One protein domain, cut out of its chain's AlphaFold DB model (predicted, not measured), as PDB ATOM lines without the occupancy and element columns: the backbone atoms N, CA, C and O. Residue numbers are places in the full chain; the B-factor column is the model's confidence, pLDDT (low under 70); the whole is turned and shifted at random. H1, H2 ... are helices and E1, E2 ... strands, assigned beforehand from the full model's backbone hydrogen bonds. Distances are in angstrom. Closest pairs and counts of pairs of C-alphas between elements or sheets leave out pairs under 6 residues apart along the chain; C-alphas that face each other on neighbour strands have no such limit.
ATOM      1  N   ALA A 171     -21.628  62.502   7.053       64.44
ATOM      2  CA  ALA A 171     -20.693  62.078   8.095       64.44
ATOM      3  C   ALA A 171     -20.015  60.735   7.767       64.44
ATOM      4  O   ALA A 171     -18.918  60.466   8.260       64.44
ATOM      5  N   CYS A 172     -20.635  59.916   6.914       73.19
ATOM      6  CA  CYS A 172     -20.239  58.537   6.650       73.19
ATOM      7  C   CYS A 172     -19.850  58.325   5.188       73.19
ATOM      8  O   CYS A 172     -20.439  57.539   4.460       73.19
ATOM      9  N   LYS A 173     -18.806  59.030   4.745       77.00
ATOM     10  CA  LYS A 173     -18.352  58.956   3.355       77.00
ATOM     11  C   LYS A 173     -17.896  57.537   2.982       77.00
ATOM     12  O   LYS A 173     -16.876  57.062   3.481       77.00
ATOM     13  N   ALA A 174     -18.610  56.911   2.048       80.44
ATOM     14  CA  ALA A 174     -18.205  55.648   1.441       80.44
ATOM     15  C   ALA A 174     -16.818  55.764   0.780       80.44
ATOM     16  O   ALA A 174     -16.475  56.781   0.166       80.44
ATOM     17  N   THR A 175     -16.014  54.709   0.895       86.56
ATOM     18  CA  THR A 175     -14.677  54.639   0.296       86.56
ATOM     19  C   THR A 175     -14.671  53.621  -0.828       86.56
ATOM     20  O   THR A 175     -14.920  52.454  -0.562       86.56
ATOM     21  N   THR A 176     -14.310  54.015  -2.044       91.75
ATOM     22  CA  THR A 176     -14.227  53.079  -3.172       91.75
ATOM     23  C   THR A 176     -12.883  52.339  -3.160       91.75
ATOM     24  O   THR A 176     -11.847  52.994  -3.321       91.75
ATOM     25  N   PRO A 177     -12.857  51.009  -2.960       94.69
ATOM     26  CA  PRO A 177     -11.636  50.226  -3.099       94.69
ATOM     27  C   PRO A 177     -11.200  50.136  -4.566       94.69
ATOM     28  O   PRO A 177     -11.941  50.465  -5.491       94.69
ATOM     29  N   ARG A 178      -9.971  49.668  -4.782       95.25
ATOM     30  CA  ARG A 178      -9.511  49.201  -6.099       95.25
ATOM     31  C   ARG A 178      -9.495  47.684  -6.096       95.25
ATOM     32  O   ARG A 178      -9.208  47.107  -5.055       95.25
ATOM     33  N   PHE A 179      -9.686  47.059  -7.243       94.69
ATOM     34  CA  PHE A 179      -9.691  45.606  -7.336       94.69
ATOM     35  C   PHE A 179      -8.526  45.106  -8.176       94.69
ATOM     36  O   PHE A 179      -8.152  45.708  -9.188       94.69
ATOM     37  N   LYS A 180      -7.936  44.006  -7.725       92.94
ATOM     38  CA  LYS A 180      -7.017  43.203  -8.513       92.94
ATOM     39  C   LYS A 180      -7.484  41.764  -8.500       92.94
ATOM     40  O   LYS A 180      -7.795  41.263  -7.430       92.94
ATOM     41  N   GLN A 181      -7.483  41.133  -9.661       90.50
ATOM     42  CA  GLN A 181      -7.782  39.716  -9.819       90.50
ATOM     43  C   GLN A 181      -6.562  39.015 -10.409       90.50
ATOM     44  O   GLN A 181      -5.769  39.650 -11.117       90.50
ATOM     45  N   LEU A 182      -6.367  37.740 -10.097       86.94
ATOM     46  CA  LEU A 182      -5.292  36.959 -10.692       86.94
ATOM     47  C   LEU A 182      -5.565  36.733 -12.182       86.94
ATOM     48  O   LEU A 182      -6.687  36.466 -12.594       86.94
ATOM     49  N   GLN A 183      -4.527  36.871 -13.011       88.75
ATOM     50  CA  GLN A 183      -4.669  36.729 -14.467       88.75
ATOM     51  C   GLN A 183      -5.097  35.309 -14.857       88.75
ATOM     52  O   GLN A 183      -5.805  35.130 -15.835       88.75
ATOM     53  N   ILE A 184      -4.664  34.309 -14.093       83.88
ATOM     54  CA  ILE A 184      -4.955  32.893 -14.336       83.88
ATOM     55  C   ILE A 184      -6.436  32.537 -14.112       83.88
ATOM     56  O   ILE A 184      -6.913  31.603 -14.745       83.88
ATOM     57  N   ASP A 185      -7.184  33.324 -13.328       82.06
ATOM     58  CA  ASP A 185      -8.652  33.227 -13.241       82.06
ATOM     59  C   ASP A 185      -9.305  33.603 -14.580       82.06
ATOM     60  O   ASP A 185     -10.354  33.090 -14.943       82.06
ATOM     61  N   ILE A 186      -8.682  34.520 -15.323       86.69
ATOM     62  CA  ILE A 186      -9.235  35.098 -16.552       86.69
ATOM     63  C   ILE A 186      -8.774  34.298 -17.769       86.69
ATOM     64  O   ILE A 186      -9.586  33.900 -18.599       86.69
ATOM     65  N   ASP A 187      -7.469  34.054 -17.867       88.31
ATOM     66  CA  ASP A 187      -6.836  33.472 -19.053       88.31
ATOM     67  C   ASP A 187      -6.691  31.946 -18.960       88.31
ATOM     68  O   ASP A 187      -6.320  31.304 -19.944       88.31
ATOM     69  N   GLY A 188      -6.908  31.372 -17.775       83.81
ATOM     70  CA  GLY A 188      -6.552  29.991 -17.484       83.81
ATOM     71  C   GLY A 188      -5.037  29.792 -17.393       83.81
ATOM     72  O   GLY A 188      -4.236  30.732 -17.449       83.81
ATOM     73  N   GLY A 189      -4.609  28.545 -17.208       82.94
ATOM     74  CA  GLY A 189      -3.193  28.189 -17.166       82.94
ATOM     75  C   GLY A 189      -2.870  27.040 -16.224       82.94
ATOM     76  O   GLY A 189      -3.705  26.199 -15.907       82.94
ATOM     77  N   THR A 190      -1.616  26.985 -15.778       80.62
ATOM     78  CA  THR A 190      -1.145  25.946 -14.858       80.62
ATOM     79  C   THR A 190      -0.356  26.568 -13.718       80.62
ATOM     80  O   THR A 190       0.565  27.353 -13.949       80.62
ATOM     81  N   TYR A 191      -0.664  26.166 -12.488       74.56
ATOM     82  CA  TYR A 191       0.092  26.549 -11.299       74.56
ATOM     83  C   TYR A 191       0.179  25.372 -10.329       74.56
ATOM     84  O   TYR A 191      -0.802  24.673 -10.107       74.56
ATOM     85  N   ASN A 192       1.373  25.114  -9.784       74.00
ATOM     86  CA  ASN A 192       1.647  23.976  -8.893       74.00
ATOM     87  C   ASN A 192       1.126  22.614  -9.405       74.00
ATOM     88  O   ASN A 192       0.721  21.758  -8.625       74.00
ATOM     89  N   GLY A 193       1.149  22.400 -10.726       75.12
ATOM     90  CA  GLY A 193       0.681  21.158 -11.351       75.12
ATOM     91  C   GLY A 193      -0.841  21.037 -11.495       75.12
ATOM     92  O   GLY A 193      -1.301  20.006 -11.974       75.12
ATOM     93  N   LYS A 194      -1.604  22.071 -11.122       73.12
ATOM     94  CA  LYS A 194      -3.059  22.160 -11.310       73.12
ATOM     95  C   LYS A 194      -3.375  23.002 -12.542       73.12
ATOM     96  O   LYS A 194      -2.704  24.009 -12.780       73.12
ATOM     97  N   THR A 195      -4.364  22.570 -13.317       76.19
ATOM     98  CA  THR A 195      -4.839  23.257 -14.524       76.19
ATOM     99  C   THR A 195      -6.067  24.090 -14.194       76.19
ATOM    100  O   THR A 195      -6.940  23.634 -13.465       76.19
ATOM    101  N   TYR A 196      -6.112  25.291 -14.752       76.12
ATOM    102  CA  TYR A 196      -7.172  26.274 -14.596       76.12
ATOM    103  C   TYR A 196      -7.711  26.609 -15.981       76.12
ATOM    104  O   TYR A 196      -6.917  26.893 -16.882       76.12
ATOM    105  N   ASN A 197      -9.029  26.571 -16.152       78.06
ATOM    106  CA  ASN A 197      -9.644  26.789 -17.460       78.06
ATOM    107  C   ASN A 197      -9.696  28.278 -17.833       78.06
ATOM    108  O   ASN A 197      -9.524  28.617 -19.001       78.06
ATOM    109  N   GLY A 198      -9.791  29.166 -16.839       81.19
ATOM    110  CA  GLY A 198      -9.923  30.604 -17.059       81.19
ATOM    111  C   GLY A 198     -11.389  31.004 -17.103       81.19
ATOM    112  O   GLY A 198     -12.196  30.414 -16.399       81.19
ATOM    113  N   GLY A 199     -11.723  32.034 -17.882       82.19
ATOM    114  CA  GLY A 199     -13.113  32.444 -18.106       82.19
ATOM    115  C   GLY A 199     -13.777  33.148 -16.921       82.19
ATOM    116  O   GLY A 199     -14.777  33.824 -17.115       82.19
ATOM    117  N   ASN A 200     -13.167  33.122 -15.738       83.38
ATOM    118  CA  ASN A 200     -13.760  33.496 -14.460       83.38
ATOM    119  C   ASN A 200     -13.521  34.976 -14.083       83.38
ATOM    120  O   ASN A 200     -13.224  35.352 -12.945       83.38
ATOM    121  N   GLY A 201     -13.565  35.864 -15.076       88.69
ATOM    122  CA  GLY A 201     -13.289  37.286 -14.875       88.69
ATOM    123  C   GLY A 201     -14.385  38.002 -14.082       88.69
ATOM    124  O   GLY A 201     -15.576  37.831 -14.341       88.69
ATOM    125  N   MET A 202     -13.992  38.881 -13.158       91.88
ATOM    126  CA  MET A 202     -14.921  39.808 -12.511       91.88
ATOM    127  C   MET A 202     -15.466  40.800 -13.544       91.88
ATOM    128  O   MET A 202     -14.703  41.579 -14.123       91.88
ATOM    129  N   TYR A 203     -16.782  40.811 -13.752       91.81
ATOM    130  CA  TYR A 203     -17.423  41.646 -14.778       91.81
ATOM    131  C   TYR A 203     -18.273  42.784 -14.207       91.81
ATOM    132  O   TYR A 203     -18.695  43.672 -14.953       91.81
ATOM    133  N   ARG A 204     -18.566  42.770 -12.899       92.69
ATOM    134  CA  ARG A 204     -19.369  43.814 -12.252       92.69
ATOM    135  C   ARG A 204     -19.085  43.921 -10.758       92.69
ATOM    136  O   ARG A 204     -18.939  42.918 -10.069       92.69
ATOM    137  N   VAL A 205     -19.107  45.154 -10.251       93.38
ATOM    138  CA  VAL A 205     -19.119  45.457  -8.815       93.38
ATOM    139  C   VAL A 205     -20.285  46.381  -8.509       93.38
ATOM    140  O   VAL A 205     -20.357  47.497  -9.023       93.38
ATOM    141  N   ASP A 206     -21.171  45.935  -7.631       93.06
ATOM    142  CA  ASP A 206     -22.196  46.773  -7.029       93.06
ATOM    143  C   ASP A 206     -21.745  47.221  -5.636       93.06
ATOM    144  O   ASP A 206     -21.017  46.518  -4.937       93.06
ATOM    145  N   SER A 207     -22.195  48.399  -5.208       91.69
ATOM    146  CA  SER A 207     -21.953  48.884  -3.850       91.69
ATOM    147  C   SER A 207     -23.234  49.372  -3.193       91.69
ATOM    148  O   SER A 207     -24.088  49.987  -3.834       91.69
ATOM    149  N   SER A 208     -23.336  49.131  -1.895       87.75
ATOM    150  CA  SER A 208     -24.471  49.446  -1.044       87.75
ATOM    151  C   SER A 208     -23.999  50.197   0.189       87.75
ATOM    152  O   SER A 208     -23.368  49.602   1.059       87.75
ATOM    153  N   HIS A 209     -24.310  51.487   0.292       87.00
ATOM    154  CA  HIS A 209     -23.989  52.265   1.484       87.00
ATOM    155  C   HIS A 209     -25.155  52.262   2.483       87.00
ATOM    156  O   HIS A 209     -26.295  52.521   2.104       87.00
ATOM    157  N   ASN A 210     -24.852  52.009   3.756       82.75
ATOM    158  CA  ASN A 210     -25.756  52.174   4.888       82.75
ATOM    159  C   ASN A 210     -25.217  53.289   5.792       82.75
ATOM    160  O   ASN A 210     -24.203  53.119   6.472       82.75
ATOM    161  N   SER A 211     -25.915  54.422   5.830       79.69
ATOM    162  CA  SER A 211     -25.493  55.603   6.588       79.69
ATOM    163  C   SER A 211     -25.804  55.554   8.077       79.69
ATOM    164  O   SER A 211     -25.265  56.356   8.836       79.69
ATOM    165  N   ARG A 212     -26.625  54.601   8.532       78.56
ATOM    166  CA  ARG A 212     -26.887  54.387   9.964       78.56
ATOM    167  C   ARG A 212     -25.748  53.634  10.629       78.56
ATOM    168  O   ARG A 212     -25.346  53.973  11.737       78.56
ATOM    169  N   THR A 213     -25.246  52.602   9.953       82.44
ATOM    170  CA  THR A 213     -24.103  51.804  10.421       82.44
ATOM    171  C   THR A 213     -22.776  52.327   9.886       82.44
ATOM    172  O   THR A 213     -21.715  51.894  10.333       82.44
ATOM    173  N   CYS A 214     -22.827  53.284   8.956       86.75
ATOM    174  CA  CYS A 214     -21.669  53.860   8.290       86.75
ATOM    175  C   CYS A 214     -20.790  52.764   7.685       86.75
ATOM    176  O   CYS A 214     -19.575  52.732   7.888       86.75
ATOM    177  N   ALA A 215     -21.440  51.846   6.973       90.12
ATOM    178  CA  ALA A 215     -20.832  50.690   6.340       90.12
ATOM    179  C   ALA A 215     -21.219  50.642   4.860       90.12
ATOM    180  O   ALA A 215     -22.296  51.087   4.471       90.12
ATOM    181  N   THR A 216     -20.324  50.132   4.022       91.75
ATOM    182  CA  THR A 216     -20.556  49.947   2.590       91.75
ATOM    183  C   THR A 216     -20.298  48.495   2.235       91.75
ATOM    184  O   THR A 216     -19.165  48.034   2.349       91.75
ATOM    185  N   GLU A 217     -21.336  47.781   1.822       92.75
ATOM    186  CA  GLU A 217     -21.211  46.441   1.254       92.75
ATOM    187  C   GLU A 217     -20.837  46.552  -0.225       92.75
ATOM    188  O   GLU A 217     -21.407  47.361  -0.960       92.75
ATOM    189  N   TYR A 218     -19.874  45.746  -0.653       93.50
ATOM    190  CA  TYR A 218     -19.485  45.570  -2.044       93.50
ATOM    191  C   TYR A 218     -19.872  44.163  -2.476       93.50
ATOM    192  O   TYR A 218     -19.529  43.206  -1.790       93.50
ATOM    193  N   THR A 219     -20.581  44.051  -3.597       92.88
ATOM    194  CA  THR A 219     -20.998  42.782  -4.200       92.88
ATOM    195  C   THR A 219     -20.309  42.640  -5.549       92.88
ATOM    196  O   THR A 219     -20.500  43.473  -6.434       92.88
ATOM    197  N   LEU A 220     -19.483  41.614  -5.689       92.81
ATOM    198  CA  LEU A 220     -18.666  41.340  -6.862       92.81
ATOM    199  C   LEU A 220     -19.305  40.191  -7.633       92.81
ATOM    200  O   LEU A 220     -19.710  39.201  -7.033       92.81
ATOM    201  N   TYR A 221     -19.394  40.345  -8.947       90.75
ATOM    202  CA  TYR A 221     -19.940  39.347  -9.852       90.75
ATOM    203  C   TYR A 221     -18.832  38.859 -10.776       90.75
ATOM    204  O   TYR A 221     -18.151  39.671 -11.418       90.75
ATOM    205  N   PHE A 222     -18.697  37.546 -10.850       88.56
ATOM    206  CA  PHE A 222     -17.690  36.859 -11.643       88.56
ATOM    207  C   PHE A 222     -18.379  36.001 -12.684       88.56
ATOM    208  O   PHE A 222     -19.488  35.534 -12.447       88.56
ATOM    209  N   HIS A 223     -17.763  35.830 -13.849       85.62
ATOM    210  CA  HIS A 223     -18.192  34.794 -14.786       85.62
ATOM    211  C   HIS A 223     -18.131  33.409 -14.122       85.62
ATOM    212  O   HIS A 223     -17.701  33.308 -12.979       85.62
ATOM    213  N   ASP A 224     -18.654  32.376 -14.781       71.81
ATOM    214  CA  ASP A 224     -18.685  31.066 -14.136       71.81
ATOM    215  C   ASP A 224     -17.287  30.566 -13.803       71.81
ATOM    216  O   ASP A 224     -16.320  30.806 -14.534       71.81
ATOM    217  N   GLU A 225     -17.205  29.902 -12.665       64.81
ATOM    218  CA  GLU A 225     -15.981  29.316 -12.182       64.81
ATOM    219  C   GLU A 225     -15.920  27.868 -12.643       64.81
ATOM    220  O   GLU A 225     -16.464  26.990 -11.987       64.81
ATOM    221  N   ASP A 226     -15.178  27.631 -13.725       59.03
ATOM    222  CA  ASP A 226     -14.904  26.295 -14.243       59.03
ATOM    223  C   ASP A 226     -14.101  25.446 -13.223       59.03
ATOM    224  O   ASP A 226     -12.871  25.280 -13.333       59.03
ATOM    225  N   HIS A 227     -14.773  24.888 -12.215       56.91
ATOM    226  CA  HIS A 227     -14.172  23.907 -11.321       56.91
ATOM    227  C   HIS A 227     -13.745  22.693 -12.169       56.91
ATOM    228  O   HIS A 227     -14.508  22.229 -13.022       56.91
ATOM    229  N   PRO A 228     -12.550  22.104 -11.962       49.78
ATOM    230  CA  PRO A 228     -12.051  21.002 -12.796       49.78
ATOM    231  C   PRO A 228     -12.937  19.740 -12.793       49.78
ATOM    232  O   PRO A 228     -12.713  18.838 -13.601       49.78
ATOM    233  N   SER A 229     -13.929  19.652 -11.900       55.19
ATOM    234  CA  SER A 229     -14.914  18.565 -11.842       55.19
ATOM    235  C   SER A 229     -16.250  19.014 -11.241       55.19
ATOM    236  O   SER A 229     -16.264  19.577 -10.153       55.19
ATOM    237  N   GLY A 230     -17.383  18.688 -11.866       65.44
ATOM    238  CA  GLY A 230     -18.712  18.918 -11.272       65.44
ATOM    239  C   GLY A 230     -19.270  20.336 -11.429       65.44
ATOM    240  O   GLY A 230     -20.310  20.634 -10.854       65.44
ATOM    241  N   ASP A 231     -18.624  21.174 -12.235       71.69
ATOM    242  CA  ASP A 231     -19.052  22.535 -12.575       71.69
ATOM    243  C   ASP A 231     -20.510  22.593 -13.071       71.69
ATOM    244  O   ASP A 231     -21.398  23.117 -12.400       71.69
ATOM    245  N   LEU A 232     -20.795  21.841 -14.139       76.81
ATOM    246  CA  LEU A 232     -22.143  21.653 -14.681       76.81
ATOM    247  C   LEU A 232     -23.200  21.299 -13.625       76.81
ATOM    248  O   LEU A 232     -24.346  21.743 -13.706       76.81
ATOM    249  N   PHE A 233     -22.831  20.470 -12.647       82.81
ATOM    250  CA  PHE A 233     -23.730  20.044 -11.582       82.81
ATOM    251  C   PHE A 233     -24.081  21.201 -10.638       82.81
ATOM    252  O   PHE A 233     -25.261  21.394 -10.330       82.81
ATOM    253  N   TYR A 234     -23.096  21.996 -10.220       80.06
ATOM    254  CA  TYR A 234     -23.348  23.168  -9.381       80.06
ATOM    255  C   TYR A 234     -24.078  24.273 -10.142       80.06
ATOM    256  O   TYR A 234     -24.989  24.881  -9.579       80.06
ATOM    257  N   ASP A 235     -23.806  24.457 -11.430       82.38
ATOM    258  CA  ASP A 235     -24.574  25.376 -12.274       82.38
ATOM    259  C   ASP A 235     -26.029  24.974 -12.386       82.38
ATOM    260  O   ASP A 235     -26.924  25.815 -12.261       82.38
ATOM    261  N   ALA A 236     -26.295  23.678 -12.548       83.94
ATOM    262  CA  ALA A 236     -27.655  23.175 -12.529       83.94
ATOM    263  C   ALA A 236     -28.332  23.500 -11.188       83.94
ATOM    264  O   ALA A 236     -29.439  24.042 -11.195       83.94
ATOM    265  N   ILE A 237     -27.666  23.274 -10.045       87.19
ATOM    266  CA  ILE A 237     -28.185  23.676  -8.724       87.19
ATOM    267  C   ILE A 237     -28.464  25.186  -8.673       87.19
ATOM    268  O   ILE A 237     -29.559  25.595  -8.265       87.19
ATOM    269  N   ARG A 238     -27.507  26.027  -9.087       86.00
ATOM    270  CA  ARG A 238     -27.648  27.489  -9.052       86.00
ATOM    271  C   ARG A 238     -28.792  27.962  -9.944       86.00
ATOM    272  O   ARG A 238     -29.555  28.844  -9.542       86.00
ATOM    273  N   LEU A 239     -28.991  27.339 -11.101       85.06
ATOM    274  CA  LEU A 239     -30.122  27.609 -11.982       85.06
ATOM    275  C   LEU A 239     -31.454  27.269 -11.305       85.06
ATOM    276  O   LEU A 239     -32.373  28.090 -11.344       85.06
ATOM    277  N   VAL A 240     -31.555  26.116 -10.630       84.50
ATOM    278  CA  VAL A 240     -32.783  25.690  -9.927       84.50
ATOM    279  C   VAL A 240     -33.131  26.636  -8.775       84.50
ATOM    280  O   VAL A 240     -34.283  27.073  -8.623       84.50
ATOM    281  N   MET A 241     -32.136  26.942  -7.942       88.12
ATOM    282  CA  MET A 241     -32.328  27.618  -6.656       88.12
ATOM    283  C   MET A 241     -32.285  29.143  -6.766       88.12
ATOM    284  O   MET A 241     -33.044  29.846  -6.082       88.12
ATOM    285  N   PHE A 242     -31.431  29.666  -7.642       86.25
ATOM    286  CA  PHE A 242     -31.042  31.079  -7.672       86.25
ATOM    287  C   PHE A 242     -31.207  31.737  -9.046       86.25
ATOM    288  O   PHE A 242     -31.108  32.959  -9.127       86.25
ATOM    289  N   PHE A 243     -31.511  30.966 -10.095       86.62
ATOM    290  CA  PHE A 243     -31.689  31.460 -11.463       86.62
ATOM    291  C   PHE A 243     -30.468  32.244 -11.983       86.62
ATOM    292  O   PHE A 243     -30.590  33.305 -12.599       86.62
ATOM    293  N   ARG A 244     -29.275  31.720 -11.693       86.00
ATOM    294  CA  ARG A 244     -27.975  32.212 -12.168       86.00
ATOM    295  C   ARG A 244     -27.020  31.038 -12.365       86.00
ATOM    296  O   ARG A 244     -27.278  29.974 -11.817       86.00
ATOM    297  N   THR A 245     -25.936  31.268 -13.092       82.69
ATOM    298  CA  THR A 245     -24.791  30.346 -13.200       82.69
ATOM    299  C   THR A 245     -23.535  31.017 -12.632       82.69
ATOM    300  O   THR A 245     -22.914  30.487 -11.733       82.69
ATOM    301  N   HIS A 246     -23.334  32.300 -12.945       83.88
ATOM    302  CA  HIS A 246     -22.277  33.155 -12.388       83.88
ATOM    303  C   HIS A 246     -22.165  33.201 -10.850       83.88
ATOM    304  O   HIS A 246     -23.176  33.175 -10.131       83.88
ATOM    305  N   ASP A 247     -20.949  33.452 -10.360       84.44
ATOM    306  CA  ASP A 247     -20.639  33.615  -8.940       84.44
ATOM    307  C   ASP A 247     -20.852  35.026  -8.408       84.44
ATOM    308  O   ASP A 247     -20.752  36.034  -9.121       84.44
ATOM    309  N   ILE A 248     -21.178  35.095  -7.111       87.56
ATOM    310  CA  ILE A 248     -21.418  36.364  -6.436       87.56
ATOM    311  C   ILE A 248     -20.880  36.351  -5.013       87.56
ATOM    312  O   ILE A 248     -21.451  35.702  -4.134       87.56
ATOM    313  N   GLU A 249     -19.885  37.199  -4.770       88.75
ATOM    314  CA  GLU A 249     -19.274  37.372  -3.456       88.75
ATOM    315  C   GLU A 249     -19.459  38.775  -2.899       88.75
ATOM    316  O   GLU A 249     -19.641  39.746  -3.639       88.75
ATOM    317  N   SER A 250     -19.419  38.904  -1.572       91.62
ATOM    318  CA  SER A 250     -19.505  40.209  -0.923       91.62
ATOM    319  C   SER A 250     -18.566  40.388   0.266       91.62
ATOM    320  O   SER A 250     -18.042  39.444   0.860       91.62
ATOM    321  N   PHE A 251     -18.318  41.656   0.585       93.62
ATOM    322  CA  PHE A 251     -17.617  42.094   1.788       93.62
ATOM    323  C   PHE A 251     -18.131  43.465   2.227       93.62
ATOM    324  O   PHE A 251     -18.726  44.207   1.442       93.62
ATOM    325  N   VAL A 252     -17.863  43.837   3.477       94.56
ATOM    326  CA  VAL A 252     -18.345  45.088   4.072       94.56
ATOM    327  C   VAL A 252     -17.177  45.949   4.538       94.56
ATOM    328  O   VAL A 252     -16.348  45.515   5.331       94.56
ATOM    329  N   ILE A 253     -17.115  47.202   4.087       95.00
ATOM    330  CA  ILE A 253     -16.188  48.215   4.604       95.00
ATOM    331  C   ILE A 253     -16.923  49.113   5.596       95.00
ATOM    332  O   ILE A 253     -17.871  49.810   5.241       95.00
ATOM    333  N   HIS A 254     -16.436  49.153   6.828       92.25
ATOM    334  CA  HIS A 254     -16.948  49.970   7.922       92.25
ATOM    335  C   HIS A 254     -16.171  51.291   8.039       92.25
ATOM    336  O   HIS A 254     -14.953  51.345   7.856       92.25
ATOM    337  N   SER A 255     -16.860  52.363   8.428       88.06
ATOM    338  CA  SER A 255     -16.294  53.715   8.621       88.06
ATOM    339  C   SER A 255     -15.193  53.806   9.681       88.06
ATOM    340  O   SER A 255     -14.393  54.739   9.670       88.06
ATOM    341  N   ASN A 256     -15.100  52.821  10.575       87.38
ATOM    342  CA  ASN A 256     -14.031  52.705  11.566       87.38
ATOM    343  C   ASN A 256     -12.736  52.095  10.993       87.38
ATOM    344  O   ASN A 256     -11.922  51.569  11.756       87.38
ATOM    345  N   ASN A 257     -12.532  52.177   9.672       89.50
ATOM    346  CA  ASN A 257     -11.368  51.642   8.962       89.50
ATOM    347  C   ASN A 257     -11.216  50.124   9.142       89.50
ATOM    348  O   ASN A 257     -10.106  49.610   9.316       89.50
ATOM    349  N   ARG A 258     -12.338  49.400   9.111       94.50
ATOM    350  CA  ARG A 258     -12.365  47.935   9.106       94.50
ATOM    351  C   ARG A 258     -13.009  47.429   7.828       94.50
ATOM    352  O   ARG A 258     -13.930  48.047   7.311       94.50
ATOM    353  N   ILE A 259     -12.536  46.290   7.354       94.88
ATOM    354  CA  ILE A 259     -13.168  45.515   6.291       94.88
ATOM    355  C   ILE A 259     -13.459  44.123   6.817       94.88
ATOM    356  O   ILE A 259     -12.604  43.501   7.449       94.88
ATOM    357  N   GLU A 260     -14.676  43.673   6.588       94.31
ATOM    358  CA  GLU A 260     -15.202  42.386   6.992       94.31
ATOM    359  C   GLU A 260     -15.446  41.543   5.751       94.31
ATOM    360  O   GLU A 260     -16.188  41.939   4.853       94.31
ATOM    361  N   PHE A 261     -14.789  40.396   5.719       90.38
ATOM    362  CA  PHE A 261     -15.013  39.351   4.742       90.38
ATOM    363  C   PHE A 261     -15.831  38.287   5.465       90.38
ATOM    364  O   PHE A 261     -15.284  37.614   6.338       90.38
ATOM    365  N   ASP A 262     -17.130  38.196   5.187       85.56
ATOM    366  CA  ASP A 262     -17.987  37.146   5.745       85.56
ATOM    367  C   ASP A 262     -17.907  35.938   4.824       85.56
ATOM    368  O   ASP A 262     -18.420  35.983   3.713       85.56
ATOM    369  N   TYR A 263     -17.192  34.900   5.259       79.69
ATOM    370  CA  TYR A 263     -16.928  33.685   4.491       79.69
ATOM    371  C   TYR A 263     -16.247  33.910   3.133       79.69
ATOM    372  O   TYR A 263     -16.164  32.998   2.337       79.69
ATOM    373  N   THR A 264     -15.705  35.093   2.856       84.69
ATOM    374  CA  THR A 264     -15.048  35.408   1.577       84.69
ATOM    375  C   THR A 264     -13.554  35.657   1.724       84.69
ATOM    376  O   THR A 264     -12.918  36.207   0.830       84.69
ATOM    377  N   TRP A 265     -12.958  35.280   2.858       85.00
ATOM    378  CA  TRP A 265     -11.539  35.504   3.130       85.00
ATOM    379  C   TRP A 265     -10.663  34.292   2.817       85.00
ATOM    380  O   TRP A 265     -10.952  33.189   3.262       85.00
ATOM    381  N   SER A 266      -9.516  34.527   2.171       72.19
ATOM    382  CA  SER A 266      -8.513  33.512   1.797       72.19
ATOM    383  C   SER A 266      -7.645  33.037   2.980       72.19
ATOM    384  O   SER A 266      -6.431  33.196   2.963       72.19
ATOM    385  N   SER A 267      -8.247  32.475   4.035       61.62
ATOM    386  CA  SER A 267      -7.670  32.253   5.387       61.62
ATOM    387  C   SER A 267      -6.213  31.800   5.567       61.62
ATOM    388  O   SER A 267      -5.636  32.003   6.638       61.62
ATOM    389  N   ASN A 268      -5.595  31.190   4.564       61.41
ATOM    390  CA  ASN A 268      -4.245  30.638   4.615       61.41
ATOM    391  C   ASN A 268      -3.264  31.290   3.622       61.41
ATOM    392  O   ASN A 268      -2.127  30.830   3.520       61.41
ATOM    393  N   ASN A 269      -3.671  32.351   2.914       59.00
ATOM    394  CA  ASN A 269      -2.907  32.974   1.829       59.00
ATOM    395  C   ASN A 269      -2.443  31.961   0.762       59.00
ATOM    396  O   ASN A 269      -1.411  32.179   0.126       59.00
ATOM    397  N   ARG A 270      -3.137  30.826   0.612       56.97
ATOM    398  CA  ARG A 270      -2.816  29.827  -0.403       56.97
ATOM    399  C   ARG A 270      -3.721  30.035  -1.603       56.97
ATOM    400  O   ARG A 270      -4.945  30.007  -1.500       56.97
ATOM    401  N   TYR A 271      -3.071  30.240  -2.740       55.69
ATOM    402  CA  TYR A 271      -3.679  30.260  -4.062       55.69
ATOM    403  C   TYR A 271      -4.530  29.016  -4.333       55.69
ATOM    404  O   TYR A 271      -5.619  29.108  -4.881       55.69
ATOM    405  N   ASP A 272      -4.039  27.851  -3.923       53.28
ATOM    406  CA  ASP A 272      -4.694  26.573  -4.100       53.28
ATOM    407  C   ASP A 272      -5.275  26.103  -2.767       53.28
ATOM    408  O   ASP A 272      -4.740  25.230  -2.088       53.28
ATOM    409  N   CYS A 273      -6.432  26.645  -2.402       56.03
ATOM    410  CA  CYS A 273      -7.314  26.030  -1.402       56.03
ATOM    411  C   CYS A 273      -7.994  24.760  -1.925       56.03
ATOM    412  O   CYS A 273      -9.183  24.549  -1.762       56.03
ATOM    413  N   LEU A 274      -7.173  23.949  -2.573       49.16
ATOM    414  CA  LEU A 274      -7.454  22.771  -3.376       49.16
ATOM    415  C   LEU A 274      -6.596  21.617  -2.853       49.16
ATOM    416  O   LEU A 274      -6.185  20.738  -3.602       49.16
ATOM    417  N   GLU A 275      -6.075  21.753  -1.633       47.53
ATOM    418  CA  GLU A 275      -5.502  20.627  -0.921       47.53
ATOM    419  C   GLU A 275      -6.619  20.095  -0.031       47.53
ATOM    420  O   GLU A 275      -7.132  20.860   0.793       47.53
ATOM    421  N   PRO A 276      -7.002  18.814  -0.170       47.69
ATOM    422  CA  PRO A 276      -7.972  18.218   0.723       47.69
ATOM    423  C   PRO A 276      -7.473  18.398   2.153       47.69
ATOM    424  O   PRO A 276      -6.376  17.953   2.510       47.69
ATOM    425  N   LEU A 277      -8.274  19.065   2.982       48.06
ATOM    426  CA  LEU A 277      -8.061  19.012   4.418       48.06
ATOM    427  C   LEU A 277      -8.067  17.516   4.799       48.06
ATOM    428  O   LEU A 277      -8.993  16.800   4.408       48.06
ATOM    429  N   PRO A 278      -7.037  17.013   5.508       46.12
ATOM    430  CA  PRO A 278      -6.802  15.574   5.686       46.12
ATOM    431  C   PRO A 278      -7.962  14.826   6.361       46.12
ATOM    432  O   PRO A 278      -8.048  13.603   6.257       46.12
ATOM    433  N   ASP A 279      -8.872  15.566   6.990       44.75
ATOM    434  CA  ASP A 279     -10.004  15.053   7.753       44.75
ATOM    435  C   ASP A 279     -11.334  15.121   6.966       44.75
ATOM    436  O   ASP A 279     -12.352  14.628   7.444       44.75
ATOM    437  N   VAL A 280     -11.331  15.705   5.759       43.88
ATOM    438  CA  VAL A 280     -12.487  15.815   4.845       43.88
ATOM    439  C   VAL A 280     -12.084  15.514   3.396       43.88
ATOM    440  O   VAL A 280     -12.566  16.136   2.457       43.88
ATOM    441  N   ALA A 281     -11.196  14.534   3.199       39.19
ATOM    442  CA  ALA A 281     -10.629  14.154   1.896       39.19
ATOM    443  C   ALA A 281     -11.659  13.813   0.795       39.19
ATOM    444  O   ALA A 281     -11.303  13.713  -0.374       39.19
ATOM    445  N   TRP A 282     -12.921  13.623   1.171       44.19
ATOM    446  CA  TRP A 282     -14.058  13.366   0.296       44.19
ATOM    447  C   TRP A 282     -14.818  14.623  -0.143       44.19
ATOM    448  O   TRP A 282     -15.583  14.555  -1.096       44.19
ATOM    449  N   LEU A 283     -14.624  15.767   0.532       42.81
ATOM    450  CA  LEU A 283     -15.056  17.089   0.067       42.81
ATOM    451  C   LEU A 283     -14.051  17.545  -0.992       42.81
ATOM    452  O   LEU A 283     -13.665  18.706  -0.973       42.81
ATOM    453  N   GLY A 284     -13.535  16.611  -1.806       39.16
ATOM    454  CA  GLY A 284     -12.319  16.755  -2.599       39.16
ATOM    455  C   GLY A 284     -12.275  18.125  -3.241       39.16
ATOM    456  O   GLY A 284     -13.160  18.441  -4.009       39.16
ATOM    457  N   ASP A 285     -11.320  18.962  -2.859       41.06
ATOM    458  CA  ASP A 285     -11.161  20.326  -3.380       41.06
ATOM    459  C   ASP A 285     -12.381  21.292  -3.230       41.06
ATOM    460  O   ASP A 285     -12.228  22.477  -3.502       41.06
ATOM    461  N   VAL A 286     -13.544  20.843  -2.720       38.78
ATOM    462  CA  VAL A 286     -14.848  21.552  -2.671       38.78
ATOM    463  C   VAL A 286     -14.959  22.524  -1.498       38.78
ATOM    464  O   VAL A 286     -15.602  23.568  -1.598       38.78
ATOM    465  N   ALA A 287     -14.332  22.219  -0.361       43.34
ATOM    466  CA  ALA A 287     -14.266  23.171   0.742       43.34
ATOM    467  C   ALA A 287     -13.154  24.184   0.457       43.34
ATOM    468  O   ALA A 287     -12.095  24.166   1.090       43.34
ATOM    469  N   GLY A 288     -13.405  25.081  -0.498       51.00
ATOM    470  CA  GLY A 288     -12.655  26.319  -0.596       51.00
ATOM    471  C   GLY A 288     -12.476  26.933   0.779       51.00
ATOM    472  O   GLY A 288     -13.378  26.845   1.615       51.00
ATOM    473  N   CYS A 289     -11.314  27.530   1.047       58.62
ATOM    474  CA  CYS A 289     -10.978  28.068   2.366       58.62
ATOM    475  C   CYS A 289     -11.749  29.354   2.699       58.62
ATOM    476  O   CYS A 289     -11.151  30.340   3.130       58.62
ATOM    477  N   HIS A 290     -13.056  29.352   2.500       67.88
ATOM    478  CA  HIS A 290     -13.973  30.394   2.864       67.88
ATOM    479  C   HIS A 290     -13.952  30.576   4.377       67.88
ATOM    480  O   HIS A 290     -14.378  29.728   5.161       67.88
ATOM    481  N   ALA A 291     -13.382  31.690   4.802       74.75
ATOM    482  CA  ALA A 291     -13.334  32.048   6.201       74.75
ATOM    483  C   ALA A 291     -13.929  33.426   6.415       74.75
ATOM    484  O   ALA A 291     -13.921  34.284   5.532       74.75
ATOM    485  N   THR A 292     -14.398  33.642   7.636       82.31
ATOM    486  CA  THR A 292     -14.816  34.960   8.085       82.31
ATOM    487  C   THR A 292     -13.654  35.646   8.788       82.31
ATOM    488  O   THR A 292     -13.010  35.072   9.669       82.31
ATOM    489  N   THR A 293     -13.367  36.889   8.417       87.94
ATOM    490  CA  THR A 293     -12.390  37.709   9.134       87.94
ATOM    491  C   THR A 293     -12.757  39.179   9.109       87.94
ATOM    492  O   THR A 293     -13.484  39.658   8.240       87.94
ATOM    493  N   THR A 294     -12.168  39.934  10.033       93.25
ATOM    494  CA  THR A 294     -12.141  41.389   9.939       93.25
ATOM    495  C   THR A 294     -10.709  41.897   9.972       93.25
ATOM    496  O   THR A 294      -9.947  41.575  10.882       93.25
ATOM    497  N   LYS A 295     -10.355  42.758   9.017       92.06
ATOM    498  CA  LYS A 295      -9.024  43.365   8.902       92.06
ATOM    499  C   LYS A 295      -9.113  44.883   9.013       92.06
ATOM    500  O   LYS A 295     -10.172  45.478   8.818       92.06
ATOM    501  N   SER A 296      -7.985  45.523   9.311       93.25
ATOM    502  CA  SER A 296      -7.850  46.969   9.117       93.25
ATOM    503  C   SER A 296      -7.910  47.304   7.627       93.25
ATOM    504  O   SER A 296      -7.384  46.562   6.797       93.25
ATOM    505  N   TYR A 297      -8.522  48.437   7.305       93.56
ATOM    506  CA  TYR A 297      -8.703  48.921   5.947       93.56
ATOM    507  C   TYR A 297      -8.264  50.377   5.833       93.56
ATOM    508  O   TYR A 297      -8.635  51.219   6.649       93.56
ATOM    509  N   ILE A 298      -7.478  50.681   4.805       92.75
ATOM    510  CA  ILE A 298      -7.098  52.051   4.463       92.75
ATOM    511  C   ILE A 298      -8.013  52.521   3.321       92.75
ATOM    512  O   ILE A 298      -8.115  51.820   2.316       92.75
ATOM    513  N   PRO A 299      -8.654  53.701   3.405       90.69
ATOM    514  CA  PRO A 299      -9.486  54.224   2.320       90.69
ATOM    515  C   PRO A 299      -8.797  54.178   0.944       90.69
ATOM    516  O   PRO A 299      -7.721  54.746   0.762       90.69
ATOM    517  N   GLY A 300      -9.421  53.505  -0.031       90.50
ATOM    518  CA  GLY A 300      -8.878  53.338  -1.389       90.50
ATOM    519  C   GLY A 300      -7.835  52.220  -1.532       90.50
ATOM    520  O   GLY A 300      -7.168  52.107  -2.574       90.50
ATOM    521  N   GLN A 301      -7.667  51.398  -0.492       94.31
ATOM    522  CA  GLN A 301      -6.831  50.207  -0.532       94.31
ATOM    523  C   GLN A 301      -7.316  49.233  -1.609       94.31
ATOM    524  O   GLN A 301      -8.490  49.189  -1.980       94.31
ATOM    525  N   THR A 302      -6.360  48.486  -2.154       94.56
ATOM    526  CA  THR A 302      -6.637  47.432  -3.121       94.56
ATOM    527  C   THR A 302      -7.145  46.185  -2.410       94.56
ATOM    528  O   THR A 302      -6.523  45.737  -1.447       94.56
ATOM    529  N   ILE A 303      -8.241  45.635  -2.915       93.19
ATOM    530  CA  ILE A 303      -8.750  44.308  -2.595       93.19
ATOM    531  C   ILE A 303      -8.256  43.359  -3.684       93.19
ATOM    532  O   ILE A 303      -8.401  43.638  -4.876       93.19
ATOM    533  N   TYR A 304      -7.616  42.281  -3.260       89.62
ATOM    534  CA  TYR A 304      -7.105  41.228  -4.118       89.62
ATOM    535  C   TYR A 304      -8.112  40.084  -4.114       89.62
ATOM    536  O   TYR A 304      -8.281  39.429  -3.088       89.62
ATOM    537  N   VAL A 305      -8.764  39.852  -5.249       86.62
ATOM    538  CA  VAL A 305      -9.473  38.606  -5.549       86.62
ATOM    539  C   VAL A 305      -8.393  37.594  -5.904       86.62
ATOM    540  O   VAL A 305      -7.682  37.741  -6.898       86.62
ATOM    541  N   SER A 306      -8.156  36.676  -4.979       65.31
ATOM    542  CA  SER A 306      -6.889  35.966  -4.846       65.31
ATOM    543  C   SER A 306      -7.010  34.465  -5.089       65.31
ATOM    544  O   SER A 306      -6.032  33.759  -4.868       65.31
ATOM    545  N   ASN A 307      -8.164  33.941  -5.495       66.06
ATOM    546  CA  ASN A 307      -8.312  32.511  -5.738       66.06
ATOM    547  C   ASN A 307      -9.112  32.252  -7.012       66.06
ATOM    548  O   ASN A 307     -10.249  32.701  -7.115       66.06
ATOM    549  N   THR A 308      -8.507  31.471  -7.904       56.50
ATOM    550  CA  THR A 308      -9.062  30.973  -9.168       56.50
ATOM    551  C   THR A 308     -10.389  30.244  -9.048       56.50
ATOM    552  O   THR A 308     -11.132  30.249 -10.023       56.50
ATOM    553  N   TRP A 309     -10.648  29.603  -7.905       61.16
ATOM    554  CA  TRP A 309     -11.750  28.658  -7.707       61.16
ATOM    555  C   TRP A 309     -12.643  28.951  -6.493       61.16
ATOM    556  O   TRP A 309     -13.324  28.069  -6.012       61.16
ATOM    557  N   ASN A 310     -12.530  30.098  -5.830       64.88
ATOM    558  CA  ASN A 310     -13.428  30.376  -4.689       64.88
ATOM    559  C   ASN A 310     -13.627  31.875  -4.465       64.88
ATOM    560  O   ASN A 310     -14.056  32.295  -3.393       64.88
ATOM    561  N   HIS A 311     -13.181  32.708  -5.413       73.88
ATOM    562  CA  HIS A 311     -13.344  34.166  -5.365       73.88
ATOM    563  C   HIS A 311     -12.901  34.832  -4.060       73.88
ATOM    564  O   HIS A 311     -13.351  35.921  -3.700       73.88
ATOM    565  N   MET A 312     -11.988  34.185  -3.335       81.00
ATOM    566  CA  MET A 312     -11.610  34.625  -2.003       81.00
ATOM    567  C   MET A 312     -10.817  35.920  -2.076       81.00
ATOM    568  O   MET A 312      -9.929  36.103  -2.912       81.00
ATOM    569  N   MET A 313     -11.096  36.808  -1.139       87.94
ATOM    570  CA  MET A 313     -10.597  38.166  -1.123       87.94
ATOM    571  C   MET A 313      -9.669  38.411   0.059       87.94
ATOM    572  O   MET A 313      -9.796  37.827   1.135       87.94
ATOM    573  N   ASP A 314      -8.725  39.325  -0.137       88.50
ATOM    574  CA  ASP A 314      -7.891  39.858   0.932       88.50
ATOM    575  C   ASP A 314      -7.505  41.320   0.627       88.50
ATOM    576  O   ASP A 314      -7.538  41.795  -0.506       88.50
ATOM    577  N   THR A 315      -7.130  42.079   1.652       90.31
ATOM    578  CA  THR A 315      -6.531  43.416   1.531       90.31
ATOM    579  C   THR A 315      -5.035  43.410   1.195       90.31
ATOM    580  O   THR A 315      -4.413  44.470   1.044       90.31
ATOM    581  N   SER A 316      -4.433  42.229   1.114       86.94
ATOM    582  CA  SER A 316      -3.033  41.983   0.809       86.94
ATOM    583  C   SER A 316      -2.907  40.981  -0.327       86.94
ATOM    584  O   SER A 316      -3.699  40.055  -0.432       86.94
ATOM    585  N   ASP A 317      -1.895  41.180  -1.168       84.06
ATOM    586  CA  ASP A 317      -1.561  40.226  -2.219       84.06
ATOM    587  C   ASP A 317      -1.001  38.955  -1.578       84.06
ATOM    588  O   ASP A 317       0.151  38.936  -1.113       84.06
ATOM    589  N   THR A 318      -1.847  37.933  -1.505       75.06
ATOM    590  CA  THR A 318      -1.507  36.614  -0.974       75.06
ATOM    591  C   THR A 318      -0.742  35.775  -1.997       75.06
ATOM    592  O   THR A 318      -0.031  34.855  -1.608       75.06
ATOM    593  N   ASN A 319      -0.759  36.171  -3.278       75.50
ATOM    594  CA  ASN A 319      -0.233  35.409  -4.409       75.50
ATOM    595  C   ASN A 319       0.749  36.217  -5.258       75.50
ATOM    596  O   ASN A 319       0.736  36.172  -6.484       75.50
ATOM    597  N   ARG A 320       1.698  36.880  -4.592       76.62
ATOM    598  CA  ARG A 320       2.691  37.787  -5.209       76.62
ATOM    599  C   ARG A 320       3.552  37.179  -6.317       76.62
ATOM    600  O   ARG A 320       4.250  37.911  -7.013       76.62
ATOM    601  N   SER A 321       3.606  35.851  -6.401       79.44
ATOM    602  CA  SER A 321       4.360  35.143  -7.441       79.44
ATOM    603  C   SER A 321       3.609  35.062  -8.773       79.44
ATOM    604  O   SER A 321       4.227  34.774  -9.796       79.44
ATOM    605  N   LEU A 322       2.306  35.348  -8.765       80.38
ATOM    606  CA  LEU A 322       1.433  35.284  -9.923       80.38
ATOM    607  C   LEU A 322       1.091  36.684 -10.446       80.38
ATOM    608  O   LEU A 322       0.989  37.643  -9.675       80.38
ATOM    609  N   PRO A 323       0.911  36.828 -11.768       88.69
ATOM    610  CA  PRO A 323       0.436  38.072 -12.344       88.69
ATOM    611  C   PRO A 323      -1.016  38.351 -11.933       88.69
ATOM    612  O   PRO A 323      -1.865  37.462 -11.907       88.69
ATOM    613  N   SER A 324      -1.302  39.625 -11.666       89.56
ATOM    614  CA  SER A 324      -2.644  40.136 -11.368       89.56
ATOM    615  C   SER A 324      -2.995  41.290 -12.303       89.56
ATOM    616  O   SER A 324      -2.134  42.143 -12.557       89.56
ATOM    617  N   VAL A 325      -4.257  41.409 -12.693       92.25
ATOM    618  CA  VAL A 325      -4.789  42.549 -13.446       92.25
ATOM    619  C   VAL A 325      -5.610  43.467 -12.563       92.25
ATOM    620  O   VAL A 325      -6.224  43.042 -11.593       92.25
ATOM    621  N   THR A 326      -5.620  44.759 -12.894       92.75
ATOM    622  CA  THR A 326      -6.580  45.688 -12.285       92.75
ATOM    623  C   THR A 326      -7.917  45.532 -12.986       92.75
ATOM    624  O   THR A 326      -7.995  45.755 -14.192       92.75
ATOM    625  N   VAL A 327      -8.949  45.214 -12.216       86.81
ATOM    626  CA  VAL A 327     -10.331  45.085 -12.685       86.81
ATOM    627  C   VAL A 327     -11.152  46.269 -12.163       86.81
ATOM    628  O   VAL A 327     -10.782  46.895 -11.160       86.81
ATOM    629  N   ARG A 328     -12.182  46.671 -12.909       76.19
ATOM    630  CA  ARG A 328     -12.978  47.879 -12.652       76.19
ATOM    631  C   ARG A 328     -14.453  47.560 -12.641       76.19
ATOM    632  O   ARG A 328     -14.863  46.770 -13.511       76.19
TER     633      ARG A 328
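Overview. This is residues 171 to 328 of the 328 residues of an uncharacterized protein of Nitrosopumilus sp. H8 (UniProt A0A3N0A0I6). A long, twisted wall of five antiparallel strands, E4 to E8, has a smaller three-stranded sheet, E9, E1 and E10, over part of one face, the two sheets only partly face to face. Beyond one end of the wall lie helix H2 and the small hairpin of E2 and E3; there residues 278 to 283 of a long link stick out. The printed part has 158 residues with two named helices and ten named strands, in the order E1 H1 E2 E3 E4 E5 H2 E6 E7 E8 E9 E10; the class is mixed, helices and strands, with under half of the residues in named elements. It is compact, with a radius of gyration of the C-alphas of 15.8 A, and spans 48 by 38 by 32 A.

Along the chain. E1, residues 178 to 182, begins at C-alpha 178 at (-9.511, 49.201, -6.099). H1 is residues 183 to 187, E2 189 to 191 and E3 194 to 196. E4, residues 202 to 210, is 23.9 A long, and E5, 215 to 222, is 22.9 A. H2, residues 231 to 242, measures 15.5 A and begins at C-alpha 231 at (-19.052, 22.535, -12.575). E6, 247 to 254, is 23.8 A long; E7, 258 to 266, is 16.6 A and bends by 104 degrees at residue 263; E8, 290 to 296, is 18.7 A. E9 is residues 302 to 305. E10, residues 324 to 327, ends at C-alpha 327 at (-10.331, 45.085, -12.685).

Arrangement. The largest sheet runs E4 E5 E6 E7 E8, with E4 and E8 as edge strands. Hairpin E4 and E5 has N 206 and O 219 at 2.8 A; E5 and E6 have N 218 and O 251 at 2.8 A. E6, E7 and E8 form a meander, each strand the antiparallel neighbour of the one before, with N 252 and O 260 at 2.9 A and N 261 and O 293 at 2.9 A. In the second sheet E9 and E1 are parallel, with N 303 and O 178 at 2.8 A, and E1 and E10 antiparallel, with N 325 and O 181 at 2.8 A. E7 and E9 are near each other, with 5 pairs of C-alphas within 10 A. The closest C-alphas of E4 and E10, those of Met 202 and Val 327, are 7.0 A apart. H1 only grazes the second sheet, with residues 183 to 186. Hairpin E2 and E3 has N 191 and O 194 at 3.0 A. H2 is on neither of these two larger sheets. In H1 and H2 every O i to N i+4 pair is within hydrogen-bond range.

Size, cuts and confidence. The C-alphas of Ala 171 and Gly 193, the two farthest apart, are 50.1 A apart. The printed part has no cut. The links E7 to E8 and E9 to E10 are long; in the latter, residues 313 to 314 pair antiparallel with 304 to 305 of E9. The mean pLDDT of the printed part is 78.6, with residue 171 and residues 225 to 230, 267 to 290 and 306 to 310 under 70.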